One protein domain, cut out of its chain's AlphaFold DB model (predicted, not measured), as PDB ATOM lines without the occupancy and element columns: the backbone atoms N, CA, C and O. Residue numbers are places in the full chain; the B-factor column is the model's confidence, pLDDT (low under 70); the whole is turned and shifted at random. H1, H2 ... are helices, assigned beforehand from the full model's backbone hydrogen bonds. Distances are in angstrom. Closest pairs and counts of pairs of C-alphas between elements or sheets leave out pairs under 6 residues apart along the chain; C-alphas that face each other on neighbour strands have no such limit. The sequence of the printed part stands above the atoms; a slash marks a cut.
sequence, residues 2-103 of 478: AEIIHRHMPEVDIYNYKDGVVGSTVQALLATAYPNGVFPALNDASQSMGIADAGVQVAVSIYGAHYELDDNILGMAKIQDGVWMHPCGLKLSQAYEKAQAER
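Overview. This is residues 2 to 103 of the 478 residues of a protein of Vibrio ishigakensis (UniProt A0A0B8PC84). The longest helix, H5, crosses H3 nearly at right angles, its residues 88 to 95 packing on H3 and its later turns running away from it. H3 is in the middle, with H2 packed on another side of it, H4 folded back after it as a helical hairpin, and H1 near the ends of H2 and H3; the long loop of residues 31 to 53 goes out from H2 and folds back to H3. The printed part has 102 residues, with five named helices in the order H1 to H5 and no named strand: all helix. It is compact, with a radius of gyration of the C-alphas of 13.9 A and spans of 40 by 38 by 23 A.

Arrangement. H5, residues 87 to 102, touches the hub H3, residues 54 to 66, closest at the C-alphas of Ser 61 and Gly 89, 4.4 A apart; at 72 degrees they are only just about perpendicular. H3 touches H2, residues 21 to 30, with residues 59 to 63 alone, at a steep tilt of 49 degrees, opposite ways; the closest C-alphas, of Gly 23 and Tyr 63, are 6.0 A apart. H3 and H4, residues 71 to 80, form a hairpin and only just touch, with 3 pairs of C-alphas within 8 A, closest at Gln 57 and Gln 80, 7.0 A. H1, residues 2 to 8, is close to but not clearly touching H3, with the C-alphas of Glu 3 and Ile 62 7.4 A apart. H1 is apart from H4 and H5, and H2 from H5. In H1, H2, H3, H4 and H5 every O i to N i+4 pair is within hydrogen-bond range.

Along the chain. H5 is 22.9 A long and ends at C-alpha 102 (200.403, 176.191, 181.934). H3 is 18.6 A, H2 and H4 14.1 A each. H1 is 10.1 A and begins at C-alpha 2 (197.953, 185.742, 151.961).

Size, cuts and confidence. The C-alphas farthest apart, of Asp 44 and Glu 102, are 41.2 A apart. The links H1 to H2 and H2 to H3 are long. The printed part has no cut, and no printed residue is under 70 in pLDDT.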
ATOM      1  N   ALA A   2     196.594 185.986 151.446       95.44
ATOM      2  CA  ALA A   2     197.953 185.742 151.961       95.44
ATOM      3  C   ALA A   2     198.299 184.247 152.099       95.44
ATOM      4  O   ALA A   2     199.285 183.793 151.532       95.44
ATOM      5  N   GLU A   3     197.420 183.450 152.711       95.88
ATOM      6  CA  GLU A   3     197.643 182.003 152.852       95.88
ATOM      7  C   GLU A   3     197.729 181.249 151.509       95.88
ATOM      8  O   GLU A   3     198.469 180.279 151.386       95.88
ATOM      9  N   ILE A   4     197.027 181.707 150.465       96.44
ATOM     10  CA  ILE A   4     197.144 181.125 149.116       96.44
ATOM     11  C   ILE A   4     198.531 181.435 148.541       96.44
ATOM     12  O   ILE A   4     199.190 180.534 148.027       96.44
ATOM     13  N   ILE A   5     198.985 182.688 148.661       97.62
ATOM     14  CA  ILE A   5     200.312 183.121 148.199       97.62
ATOM     15  C   ILE A   5     201.397 182.337 148.937       97.62
ATOM     16  O   ILE A   5     202.249 181.746 148.294       97.62
ATOM     17  N   HIS A   6     201.324 182.237 150.264       96.75
ATOM     18  CA  HIS A   6     202.297 181.487 151.057       96.75
ATOM     19  C   HIS A   6     202.441 180.026 150.600       96.75
ATOM     20  O   HIS A   6     203.549 179.502 150.505       96.75
ATOM     21  N   ARG A   7     201.323 179.363 150.281       95.81
ATOM     22  CA  ARG A   7     201.313 177.943 149.895       95.81
ATOM     23  C   ARG A   7     201.756 177.683 148.459       95.81
ATOM     24  O   ARG A   7     202.273 176.603 148.179       95.81
ATOM     25  N   HIS A   8     201.489 178.613 147.545       97.75
ATOM     26  CA  HIS A   8     201.695 178.409 146.107       97.75
ATOM     27  C   HIS A   8     202.843 179.232 145.518       97.75
ATOM     28  O   HIS A   8     203.332 178.886 144.447       97.75
ATOM     29  N   MET A   9     203.258 180.288 146.210       97.81
ATOM     30  CA  MET A   9     204.329 181.216 145.845       97.81
ATOM     31  C   MET A   9     205.161 181.572 147.095       97.81
ATOM     32  O   MET A   9     205.229 182.743 147.484       97.81
ATOM     33  N   PRO A  10     205.748 180.579 147.796       96.25
ATOM     34  CA  PRO A  10     206.475 180.813 149.046       96.25
ATOM     35  C   PRO A  10     207.651 181.791 148.891       96.25
ATOM     36  O   PRO A  10     208.019 182.453 149.855       96.25
ATOM     37  N   GLU A  11     208.208 181.935 147.686       97.19
ATOM     38  CA  GLU A  11     209.261 182.900 147.357       97.19
ATOM     39  C   GLU A  11     208.850 184.370 147.517       97.19
ATOM     40  O   GLU A  11     209.720 185.233 147.592       97.19
ATOM     41  N   VAL A  12     207.546 184.664 147.572       96.81
ATOM     42  CA  VAL A  12     207.026 186.017 147.838       96.81
ATOM     43  C   VAL A  12     207.209 186.411 149.304       96.81
ATOM     44  O   VAL A  12     207.215 187.599 149.609       96.81
ATOM     45  N   ASP A  13     207.336 185.431 150.203       96.75
ATOM     46  CA  ASP A  13     207.462 185.637 151.648       96.75
ATOM     47  C   ASP A  13     206.405 186.606 152.216       96.75
ATOM     48  O   ASP A  13     206.676 187.579 152.919       96.75
ATOM     49  N   ILE A  14     205.146 186.345 151.850       97.75
ATOM     50  CA  ILE A  14     204.015 187.257 152.070       97.75
ATOM     51  C   ILE A  14     203.789 187.642 153.539       97.75
ATOM     52  O   ILE A  14     203.246 188.711 153.802       97.75
ATOM     53  N   TYR A  15     204.203 186.804 154.491       97.62
ATOM     54  CA  TYR A  15     204.053 187.093 155.918       97.62
ATOM     55  C   TYR A  15     205.136 188.029 156.469       97.62
ATOM     56  O   TYR A  15     204.899 188.635 157.510       97.62
ATOM     57  N   ASN A  16     206.249 188.218 155.752       96.75
ATOM     58  CA  ASN A  16     207.274 189.224 156.052       96.75
ATOM     59  C   ASN A  16     207.203 190.448 155.120       96.75
ATOM     60  O   ASN A  16     207.934 191.419 155.313       96.75
ATOM     61  N   TYR A  17     206.326 190.437 154.112       96.25
ATOM     62  CA  TYR A  17     206.124 191.577 153.218       96.25
ATOM     63  C   TYR A  17     205.752 192.847 154.001       96.25
ATOM     64  O   TYR A  17     204.884 192.797 154.873       96.25
ATOM     65  N   LYS A  18     206.392 193.979 153.658       94.12
ATOM     66  CA  LYS A  18     206.258 195.274 154.358       94.12
ATOM     67  C   LYS A  18     206.349 195.111 155.882       94.12
ATOM     68  O   LYS A  18     205.400 195.423 156.594       94.12
ATOM     69  N   ASP A  19     207.459 194.537 156.338       94.25
ATOM     70  CA  ASP A  19     207.768 194.341 157.760       94.25
ATOM     71  C   ASP A  19     206.658 193.607 158.534       94.25
ATOM     72  O   ASP A  19     206.387 193.878 159.698       94.25
ATOM     73  N   GLY A  20     206.001 192.655 157.867       95.75
ATOM     74  CA  GLY A  20     204.946 191.847 158.472       95.75
ATOM     75  C   GLY A  20     203.571 192.511 158.521       95.75
ATOM     76  O   GLY A  20     202.774 192.177 159.397       95.75
ATOM     77  N   VAL A  21     203.245 193.382 157.556       95.12
ATOM     78  CA  VAL A  21     201.984 194.151 157.505       95.12
ATOM     79  C   VAL A  21     200.719 193.310 157.700       95.12
ATOM     80  O   VAL A  21     199.744 193.792 158.271       95.12
ATOM     81  N   VAL A  22     200.709 192.046 157.261       96.62
ATOM     82  CA  VAL A  22     199.571 191.139 157.487       96.62
ATOM     83  C   VAL A  22     199.346 190.922 158.985       96.62
ATOM     84  O   VAL A  22     198.214 191.044 159.443       96.62
ATOM     85  N   GLY A  23     200.404 190.651 159.750       96.69
ATOM     86  CA  GLY A  23     200.336 190.486 161.200       96.69
ATOM     87  C   GLY A  23     199.910 191.774 161.898       96.69
ATOM     88  O   GLY A  23     198.959 191.759 162.679       96.69
ATOM     89  N   SER A  24     200.537 192.899 161.544       95.62
ATOM     90  CA  SER A  24     200.209 194.213 162.114       95.62
ATOM     91  C   SER A  24     198.769 194.638 161.824       95.62
ATOM     92  O   SER A  24     198.112 195.194 162.696       95.62
ATOM     93  N   THR A  25     198.230 194.310 160.644       96.00
ATOM     94  CA  THR A  25     196.824 194.585 160.294       96.00
ATOM     95  C   THR A  25     195.864 193.778 161.166       96.00
ATOM     96  O   THR A  25     194.835 194.298 161.590       96.00
ATOM     97  N   VAL A  26     196.183 192.510 161.455       97.19
ATOM     98  CA  VAL A  26     195.353 191.692 162.352       97.19
ATOM     99  C   VAL A  26     195.405 192.230 163.779       97.19
ATOM    100  O   VAL A  26     194.356 192.333 164.406       97.19
ATOM    101  N   GLN A  27     196.582 192.616 164.282       96.69
ATOM    102  CA  GLN A  27     196.682 193.236 165.606       96.69
ATOM    103  C   GLN A  27     195.889 194.544 165.676       96.69
ATOM    104  O   GLN A  27     195.088 194.699 166.592       96.69
ATOM    105  N   ALA A  28     196.050 195.433 164.690       96.12
ATOM    106  CA  ALA A  28     195.315 196.693 164.626       96.12
ATOM    107  C   ALA A  28     193.798 196.454 164.625       96.12
ATOM    108  O   ALA A  28     193.096 197.041 165.438       96.12
ATOM    109  N   LEU A  29     193.304 195.525 163.793       96.94
ATOM    110  CA  LEU A  29     191.894 195.127 163.769       96.94
ATOM    111  C   LEU A  29     191.402 194.646 165.138       96.94
ATOM    112  O   LEU A  29     190.363 195.091 165.603       96.94
ATOM    113  N   LEU A  30     192.107 193.714 165.782       97.19
ATOM    114  CA  LEU A  30     191.670 193.177 167.074       97.19
ATOM    115  C   LEU A  30     191.695 194.243 168.163       97.19
ATOM    116  O   LEU A  30     190.827 194.265 169.032       97.19
ATOM    117  N   ALA A  31     192.677 195.129 168.100       96.00
ATOM    118  CA  ALA A  31     192.855 196.170 169.076       96.00
ATOM    119  C   ALA A  31     191.900 197.356 168.903       96.00
ATOM    120  O   ALA A  31     191.958 198.270 169.718       96.00
ATOM    121  N   THR A  32     191.002 197.366 167.913       96.75
ATOM    122  CA  THR A  32     189.877 198.319 167.893       96.75
ATOM    123  C   THR A  32     188.667 197.811 168.671       96.75
ATOM    124  O   THR A  32     187.846 198.613 169.117       96.75
ATOM    125  N   ALA A  33     188.550 196.493 168.872       97.31
ATOM    126  CA  ALA A  33     187.404 195.895 169.541       97.31
ATOM    127  C   ALA A  33     187.276 196.379 170.990       97.31
ATOM    128  O   ALA A  33     188.266 196.650 171.678       97.31
ATOM    129  N   TYR A  34     186.038 196.460 171.465       97.00
ATOM    130  CA  TYR A  34     185.761 196.595 172.883       97.00
ATOM    131  C   TYR A  34     186.211 195.341 173.648       97.00
ATOM    132  O   TYR A  34     186.330 194.261 173.060       97.00
ATOM    133  N   PRO A  35     186.404 195.436 174.975       94.25
ATOM    134  CA  PRO A  35     186.778 194.305 175.830       94.25
ATOM    135  C   PRO A  35     185.886 193.058 175.710       94.25
ATOM    136  O   PRO A  35     186.341 191.945 175.962       94.25
ATOM    137  N   ASN A  36     184.620 193.218 175.304       94.38
ATOM    138  CA  ASN A  36     183.692 192.107 175.065       94.38
ATOM    139  C   ASN A  36     183.815 191.473 173.659       94.38
ATOM    140  O   ASN A  36     183.073 190.547 173.340       94.38
ATOM    141  N   GLY A  37     184.723 191.970 172.815       96.19
ATOM    142  CA  GLY A  37     184.981 191.489 171.459       96.19
ATOM    143  C   GLY A  37     184.089 192.081 170.364       96.19
ATOM    144  O   GLY A  37     184.265 191.722 169.200       96.19
ATOM    145  N   VAL A  38     183.147 192.970 170.689       97.12
ATOM    146  CA  VAL A  38     182.346 193.704 169.693       97.12
ATOM    147  C   VAL A  38     183.161 194.878 169.153       97.12
ATOM    148  O   VAL A  38     183.891 195.521 169.905       97.12
ATOM    149  N   PHE A  39     183.065 195.165 167.856       97.50
ATOM    150  CA  PHE A  39     183.692 196.360 167.290       97.50
ATOM    151  C   PHE A  39     182.837 197.603 167.582       97.50
ATOM    152  O   PHE A  39     181.613 197.521 167.454       97.50
ATOM    153  N   PRO A  40     183.448 198.754 167.921       96.19
ATOM    154  CA  PRO A  40     182.755 200.039 167.896       96.19
ATOM    155  C   PRO A  40     182.071 200.233 166.538       96.19
ATOM    156  O   PRO A  40     182.674 199.954 165.499       96.19
ATOM    157  N   ALA A  41     180.818 200.689 166.525       96.12
ATOM    158  CA  ALA A  41     180.036 200.818 165.296       96.12
ATOM    159  C   ALA A  41     180.374 202.104 164.511       96.12
ATOM    160  O   ALA A  41     179.467 202.809 164.079       96.12
ATOM    161  N   LEU A  42     181.667 202.393 164.331       95.06
ATOM    162  CA  LEU A  42     182.157 203.561 163.591       95.06
ATOM    163  C   LEU A  42     181.870 203.404 162.099       95.06
ATOM    164  O   LEU A  42     182.018 202.303 161.552       95.06
ATOM    165  N   ASN A  43     181.558 204.512 161.425       97.56
ATOM    166  CA  ASN A  43     181.203 204.516 160.009       97.56
ATOM    167  C   ASN A  43     180.037 203.543 159.707       97.56
ATOM    168  O   ASN A  43     179.224 203.204 160.572       97.56
ATOM    169  N   ASP A  44     179.902 203.078 158.461       98.06
ATOM    170  CA  ASP A  44     178.901 202.069 158.102       98.06
ATOM    171  C   ASP A  44     179.209 200.692 158.729       98.06
ATOM    172  O   ASP A  44     179.665 199.756 158.061       98.06
ATOM    173  N   ALA A  45     178.866 200.532 160.004       96.62
ATOM    174  CA  ALA A  45     179.110 199.331 160.787       96.62
ATOM    175  C   ALA A  45     177.844 198.781 161.461       96.62
ATOM    176  O   ALA A  45     176.817 199.447 161.599       96.62
ATOM    177  N   SER A  46     177.918 197.513 161.868       94.56
ATOM    178  CA  SER A  46     176.878 196.855 162.661       94.56
ATOM    179  C   SER A  46     177.228 196.933 164.141       94.56
ATOM    180  O   SER A  46     178.336 196.560 164.514       94.56
ATOM    181  N   GLN A  47     176.245 197.248 164.984       93.62
ATOM    182  CA  GLN A  47     176.378 197.204 166.448       93.62
ATOM    183  C   GLN A  47     176.620 195.792 167.017       93.62
ATOM    184  O   GLN A  47     176.894 195.642 168.202       93.62
ATOM    185  N   SER A  48     176.472 194.741 166.205       91.75
ATOM    186  CA  SER A  48     176.655 193.352 166.641       91.75
ATOM    187  C   SER A  48     177.864 192.662 166.014       91.75
ATOM    188  O   SER A  48     178.070 191.474 166.261       91.75
ATOM    189  N   MET A  49     178.601 193.336 165.124       95.75
ATOM    190  CA  MET A  49     179.776 192.729 164.500       95.75
ATOM    191  C   MET A  49     180.927 192.715 165.500       95.75
ATOM    192  O   MET A  49     181.132 193.674 166.236       95.75
ATOM    193  N   GLY A  50     181.699 191.638 165.517       96.75
ATOM    194  CA  GLY A  50     182.805 191.504 166.451       96.75
ATOM    195  C   GLY A  50     183.838 190.505 165.977       96.75
ATOM    196  O   GLY A  50     183.742 189.930 164.893       96.75
ATOM    197  N   ILE A  51     184.815 190.258 166.837       97.25
ATOM    198  CA  ILE A  51     185.952 189.385 166.553       97.25
ATOM    199  C   ILE A  51     185.556 187.924 166.321       97.25
ATOM    200  O   ILE A  51     186.341 187.173 165.756       97.25
ATOM    201  N   ALA A  52     184.356 187.510 166.731       96.31
ATOM    202  CA  ALA A  52     183.832 186.171 166.474       96.31
ATOM    203  C   ALA A  52     183.358 185.966 165.021       96.31
ATOM    204  O   ALA A  52     183.030 184.841 164.645       96.31
ATOM    205  N   ASP A  53     183.325 187.019 164.195       96.06
ATOM    206  CA  ASP A  53     183.029 186.892 162.768       96.06
ATOM    207  C   ASP A  53     183.991 185.914 162.072       96.06
ATOM    208  O   ASP A  53     185.186 185.849 162.369       96.06
ATOM    209  N   ALA A  54     183.473 185.168 161.094       95.31
ATOM    210  CA  ALA A  54     184.230 184.136 160.395       95.31
ATOM    211  C   ALA A  54     185.476 184.692 159.683       95.31
ATOM    212  O   ALA A  54     186.507 184.019 159.628       95.31
ATOM    213  N   GLY A  55     185.410 185.915 159.147       96.06
ATOM    214  CA  GLY A  55     186.556 186.586 158.540       96.06
ATOM    215  C   GLY A  55     187.654 186.875 159.561       96.06
ATOM    216  O   GLY A  55     188.832 186.632 159.287       96.06
ATOM    217  N   VAL A  56     187.275 187.309 160.763       97.56
ATOM    218  CA  VAL A  56     188.222 187.576 161.852       97.56
ATOM    219  C   VAL A  56     188.774 186.272 162.433       97.56
ATOM    220  O   VAL A  56     189.977 186.174 162.652       97.56
ATOM    221  N   GLN A  57     187.970 185.216 162.580       97.56
ATOM    222  CA  GLN A  57     188.468 183.889 162.979       97.56
ATOM    223  C   GLN A  57     189.510 183.338 161.995       97.56
ATOM    224  O   GLN A  57     190.518 182.755 162.408       97.56
ATOM    225  N   VAL A  58     189.309 183.546 160.688       97.75
ATOM    226  CA  VAL A  58     190.321 183.235 159.664       97.75
ATOM    227  C   VAL A  58     191.583 184.066 159.889       97.75
ATOM    228  O   VAL A  58     192.680 183.507 159.871       97.75
ATOM    229  N   ALA A  59     191.444 185.370 160.135       97.50
ATOM    230  CA  ALA A  59     192.565 186.276 160.363       97.50
ATOM    231  C   ALA A  59     193.395 185.896 161.602       97.50
ATOM    232  O   ALA A  59     194.611 185.758 161.491       97.50
ATOM    233  N   VAL A  60     192.757 185.627 162.746       97.62
ATOM    234  CA  VAL A  60     193.434 185.207 163.988       97.62
ATOM    235  C   VAL A  60     194.069 183.825 163.837       97.62
ATOM    236  O   VAL A  60     195.190 183.602 164.286       97.62
ATOM    237  N   SER A  61     193.408 182.903 163.130       97.81
ATOM    238  CA  SER A  61     193.982 181.587 162.825       97.81
ATOM    239  C   SER A  61     195.237 181.697 161.957       97.81
ATOM    240  O   SER A  61     196.223 181.008 162.207       97.81
ATOM    241  N   ILE A  62     195.215 182.557 160.931       97.25
ATOM    242  CA  ILE A  62     196.396 182.873 160.117       97.25
ATOM    243  C   ILE A  62     197.473 183.508 160.995       97.25
ATOM    244  O   ILE A  62     198.629 183.095 160.915       97.25
ATOM    245  N   TYR A  63     197.094 184.450 161.857       97.62
ATOM    246  CA  TYR A  63     198.025 185.129 162.743       97.62
ATOM    247  C   TYR A  63     198.765 184.128 163.645       97.62
ATOM    248  O   TYR A  63     199.986 184.021 163.580       97.62
ATOM    249  N   GLY A  64     198.036 183.289 164.387       96.19
ATOM    250  CA  GLY A  64     198.633 182.299 165.290       96.19
ATOM    251  C   GLY A  64     199.419 181.179 164.607       96.19
ATOM    252  O   GLY A  64     200.143 180.434 165.264       96.19
ATOM    253  N   ALA A  65     199.297 181.036 163.288       96.44
ATOM    254  CA  ALA A  65     200.065 180.064 162.524       96.44
ATOM    255  C   ALA A  65     201.452 180.563 162.100       96.44
ATOM    256  O   ALA A  65     202.311 179.719 161.801       96.44
ATOM    257  N   HIS A  66     201.624 181.886 162.025       96.31
ATOM    258  CA  HIS A  66     202.738 182.543 161.336       96.31
ATOM    259  C   HIS A  66     203.419 183.650 162.157       96.31
ATOM    260  O   HIS A  66     204.538 184.022 161.818       96.31
ATOM    261  N   TYR A  67     202.801 184.126 163.240       96.75
ATOM    262  CA  TYR A  67     203.327 185.170 164.124       96.75
ATOM    263  C   TYR A  67     203.369 184.707 165.585       96.75
ATOM    264  O   TYR A  67     202.832 183.655 165.945       96.75
ATOM    265  N   GLU A  68     204.034 185.496 166.428       93.88
ATOM    266  CA  GLU A  68     204.111 185.253 167.866       93.88
ATOM    267  C   GLU A  68     202.763 185.520 168.544       93.88
ATOM    268  O   GLU A  68     202.091 186.516 168.267       93.88
ATOM    269  N   LEU A  69     202.375 184.598 169.425       94.81
ATOM    270  CA  LEU A  69     201.147 184.665 170.203       94.81
ATOM    271  C   LEU A  69     201.444 185.245 171.582       94.81
ATOM    272  O   LEU A  69     202.211 184.656 172.343       94.81
ATOM    273  N   ASP A  70     200.786 186.352 171.903       94.19
ATOM    274  CA  ASP A  70     200.762 186.932 173.240       94.19
ATOM    275  C   ASP A  70     199.418 186.664 173.946       94.19
ATOM    276  O   ASP A  70     198.492 186.047 173.402       94.19
ATOM    277  N   ASP A  71     199.310 187.132 175.186       93.44
ATOM    278  CA  ASP A  71     198.113 186.980 176.011       93.44
ATOM    279  C   ASP A  71     196.892 187.709 175.438       93.44
ATOM    280  O   ASP A  71     195.772 187.233 175.621       93.44
ATOM    281  N   ASN A  72     197.088 188.803 174.698       95.00
ATOM    282  CA  ASN A  72     195.994 189.527 174.059       95.00
ATOM    283  C   ASN A  72     195.409 188.721 172.902       95.00
ATOM    284  O   ASN A  72     194.192 188.574 172.811       95.00
ATOM    285  N   ILE A  73     196.244 188.121 172.055       96.19
ATOM    286  CA  ILE A  73     195.778 187.263 170.963       96.19
ATOM    287  C   ILE A  73     195.101 186.002 171.508       96.19
ATOM    288  O   ILE A  73     194.047 185.605 171.008       96.19
ATOM    289  N   LEU A  74     195.659 185.382 172.552       96.69
ATOM    290  CA  LEU A  74     195.029 184.225 173.193       96.69
ATOM    291  C   LEU A  74     193.705 184.601 173.873       96.69
ATOM    292  O   LEU A  74     192.733 183.857 173.753       96.69
ATOM    293  N   GLY A  75     193.624 185.763 174.524       96.06
ATOM    294  CA  GLY A  75     192.381 186.296 175.083       96.06
ATOM    295  C   GLY A  75     191.329 186.586 174.008       96.06
ATOM    296  O   GLY A  75     190.155 186.269 174.185       96.06
ATOM    297  N   MET A  76     191.742 187.104 172.850       96.56
ATOM    298  CA  MET A  76     190.859 187.276 171.692       96.56
ATOM    299  C   MET A  76     190.351 185.925 171.167       96.56
ATOM    300  O   MET A  76     189.152 185.768 170.935       96.56
ATOM    301  N   ALA A  77     191.221 184.916 171.059       96.94
ATOM    302  CA  ALA A  77     190.828 183.557 170.680       96.94
ATOM    303  C   ALA A  77     189.864 182.918 171.701       96.94
ATOM    304  O   ALA A  77     188.942 182.202 171.307       96.94
ATOM    305  N   LYS A  78     190.024 183.219 172.998       96.38
ATOM    306  CA  LYS A  78     189.089 182.805 174.056       96.38
ATOM    307  C   LYS A  78     187.686 183.362 173.819       96.38
ATOM    308  O   LYS A  78     186.721 182.621 173.956       96.38
ATOM    309  N   ILE A  79     187.564 184.641 173.453       96.62
ATOM    310  CA  ILE A  79     186.265 185.268 173.150       96.62
ATOM    311  C   ILE A  79     185.657 184.692 171.862       96.62
ATOM    312  O   ILE A  79     184.447 184.494 171.794       96.62
ATOM    313  N   GLN A  80     186.478 184.413 170.842       97.00
ATOM    314  CA  GLN A  80     186.012 183.826 169.578       97.00
ATOM    315  C   GLN A  80     185.373 182.443 169.752       97.00
ATOM    316  O   GLN A  80     184.566 182.063 168.901       97.00
ATOM    317  N   ASP A  81     185.776 181.697 170.791       95.44
ATOM    318  CA  ASP A  81     185.325 180.334 171.121       95.44
ATOM    319  C   ASP A  81     185.284 179.394 169.898       95.44
ATOM    320  O   ASP A  81     184.394 178.567 169.700       95.44
ATOM    321  N   GLY A  82     186.255 179.568 169.001       94.88
ATOM    322  CA  GLY A  82     186.271 178.902 167.711       94.88
ATOM    323  C   GLY A  82     187.482 179.294 166.880       94.88
ATOM    324  O   GLY A  82     188.069 180.359 167.048       94.88
ATOM    325  N   VAL A  83     187.860 178.408 165.961       95.94
ATOM    326  CA  VAL A  83     188.970 178.621 165.028       95.94
ATOM    327  C   VAL A  83     188.551 178.249 163.614       95.94
ATOM    328  O   VAL A  83     187.628 177.461 163.393       95.94
ATOM    329  N   TRP A  84     189.276 178.768 162.628       97.19
ATOM    330  CA  TRP A  84     189.079 178.360 161.246       97.19
ATOM    331  C   TRP A  84     189.465 176.886 161.064       97.19
ATOM    332  O   TRP A  84     190.580 176.485 161.397       97.19
ATOM    333  N   MET A  85     188.567 176.078 160.487       96.44
ATOM    334  CA  MET A  85     188.787 174.654 160.183       96.44
ATOM    335  C   MET A  85     189.833 174.450 159.066       96.44
ATOM    336  O   MET A  85     189.523 174.071 157.937       96.44
ATOM    337  N   HIS A  86     191.092 174.728 159.395       97.19
ATOM    338  CA  HIS A  86     192.268 174.740 158.531       97.19
ATOM    339  C   HIS A  86     193.525 174.465 159.386       97.19
ATOM    340  O   HIS A  86     193.505 174.750 160.585       97.19
ATOM    341  N   PRO A  87     194.653 173.974 158.825       97.38
ATOM    342  CA  PRO A  87     195.899 173.798 159.581       97.38
ATOM    343  C   PRO A  87     196.370 175.030 160.369       97.38
ATOM    344  O   PRO A  87     196.973 174.876 161.425       97.38
ATOM    345  N   CYS A  88     196.069 176.241 159.893       97.56
ATOM    346  CA  CYS A  88     196.342 177.472 160.640       97.56
ATOM    347  C   CYS A  88     195.542 177.539 161.952       97.56
ATOM    348  O   CYS A  88     196.120 177.764 163.010       97.56
ATOM    349  N   GLY A  89     194.235 177.260 161.904       97.88
ATOM    350  CA  GLY A  89     193.401 177.219 163.107       97.88
ATOM    351  C   GLY A  89     193.769 176.066 164.040       97.88
ATOM    352  O   GLY A  89     193.730 176.237 165.254       97.88
ATOM    353  N   LEU A  90     194.230 174.928 163.501       98.06
ATOM    354  CA  LEU A  90     194.776 173.842 164.323       98.06
ATOM    355  C   LEU A  90     196.004 174.296 165.127       98.06
ATOM    356  O   LEU A  90     196.093 173.979 166.309       98.06
ATOM    357  N   LYS A  91     196.929 175.055 164.518       97.75
ATOM    358  CA  LYS A  91     198.094 175.603 165.233       97.75
ATOM    359  C   LYS A  91     197.674 176.534 166.371       97.75
ATOM    360  O   LYS A  91     198.184 176.386 167.476       97.75
ATOM    361  N   LEU A  92     196.733 177.446 166.115       97.81
ATOM    362  CA  LEU A  92     196.201 178.343 167.143       97.81
ATOM    363  C   LEU A  92     195.534 177.559 168.282       97.81
ATOM    364  O   LEU A  92     195.828 177.802 169.447       97.81
ATOM    365  N   SER A  93     194.691 176.579 167.949       97.88
ATOM    366  CA  SER A  93     194.015 175.727 168.932       97.88
ATOM    367  C   SER A  93     195.008 174.960 169.812       97.88
ATOM    368  O   SER A  93     194.864 174.963 171.032       97.88
ATOM    369  N   GLN A  94     196.055 174.374 169.225       97.62
ATOM    370  CA  GLN A  94     197.114 173.685 169.969       97.62
ATOM    371  C   GLN A  94     197.933 174.639 170.848       97.62
ATOM    372  O   GLN A  94     198.304 174.284 171.965       97.62
ATOM    373  N   ALA A  95     198.230 175.844 170.353       96.75
ATOM    374  CA  ALA A  95     198.939 176.857 171.126       96.75
ATOM    375  C   ALA A  95     198.112 177.325 172.330       96.75
ATOM    376  O   ALA A  95     198.644 177.426 173.434       96.75
ATOM    377  N   TYR A  96     196.809 177.536 172.131       97.38
ATOM    378  CA  TYR A  96     195.873 177.881 173.195       97.38
ATOM    379  C   TYR A  96     195.755 176.761 174.237       97.38
ATOM    380  O   TYR A  96     195.896 177.029 175.426       97.38
ATOM    381  N   GLU A  97     195.572 175.504 173.815       97.31
ATOM    382  CA  GLU A  97     195.511 174.340 174.718       97.31
ATOM    383  C   GLU A  97     196.787 174.218 175.563       97.31
ATOM    384  O   GLU A  97     196.727 174.027 176.778       97.31
ATOM    385  N   LYS A  98     197.955 174.392 174.933       96.88
ATOM    386  CA  LYS A  98     199.238 174.380 175.635       96.88
ATOM    387  C   LYS A  98     199.327 175.508 176.669       96.88
ATOM    388  O   LYS A  98     199.694 175.244 177.808       96.88
ATOM    389  N   ALA A  99     198.987 176.740 176.289       96.50
ATOM    390  CA  ALA A  99     199.016 177.882 177.202       96.50
ATOM    391  C   ALA A  99     198.041 177.695 178.378       96.50
ATOM    392  O   ALA A  99     198.402 177.956 179.523       96.50
ATOM    393  N   GLN A 100     196.846 177.161 178.113       96.38
ATOM    394  CA  GLN A 100     195.833 176.871 179.129       96.38
ATOM    395  C   GLN A 100     196.284 175.790 180.126       96.38
ATOM    396  O   GLN A 100     195.911 175.832 181.298       96.38
ATOM    397  N   ALA A 101     197.091 174.822 179.687       97.06
ATOM    398  CA  ALA A 101     197.671 173.816 180.575       97.06
ATOM    399  C   ALA A 101     198.739 174.395 181.523       97.06
ATOM    400  O   ALA A 101     199.017 173.805 182.568       97.06
ATOM    401  N   GLU A 102     199.343 175.532 181.165       96.25
ATOM    402  CA  GLU A 102     200.403 176.191 181.934       96.25
ATOM    403  C   GLU A 102     199.858 177.296 182.856       96.25
ATOM    404  O   GLU A 102     200.401 177.506 183.943       96.25
ATOM    405  N   ARG A 103     198.786 177.996 182.452       95.88
ATOM    406  CA  ARG A 103     198.191 179.118 183.196       95.88
ATOM    407  C   ARG A 103     196.745 179.407 182.782       95.88
ATOM    408  O   ARG A 103     196.270 178.961 181.743       95.88
TER     409      ARG A 103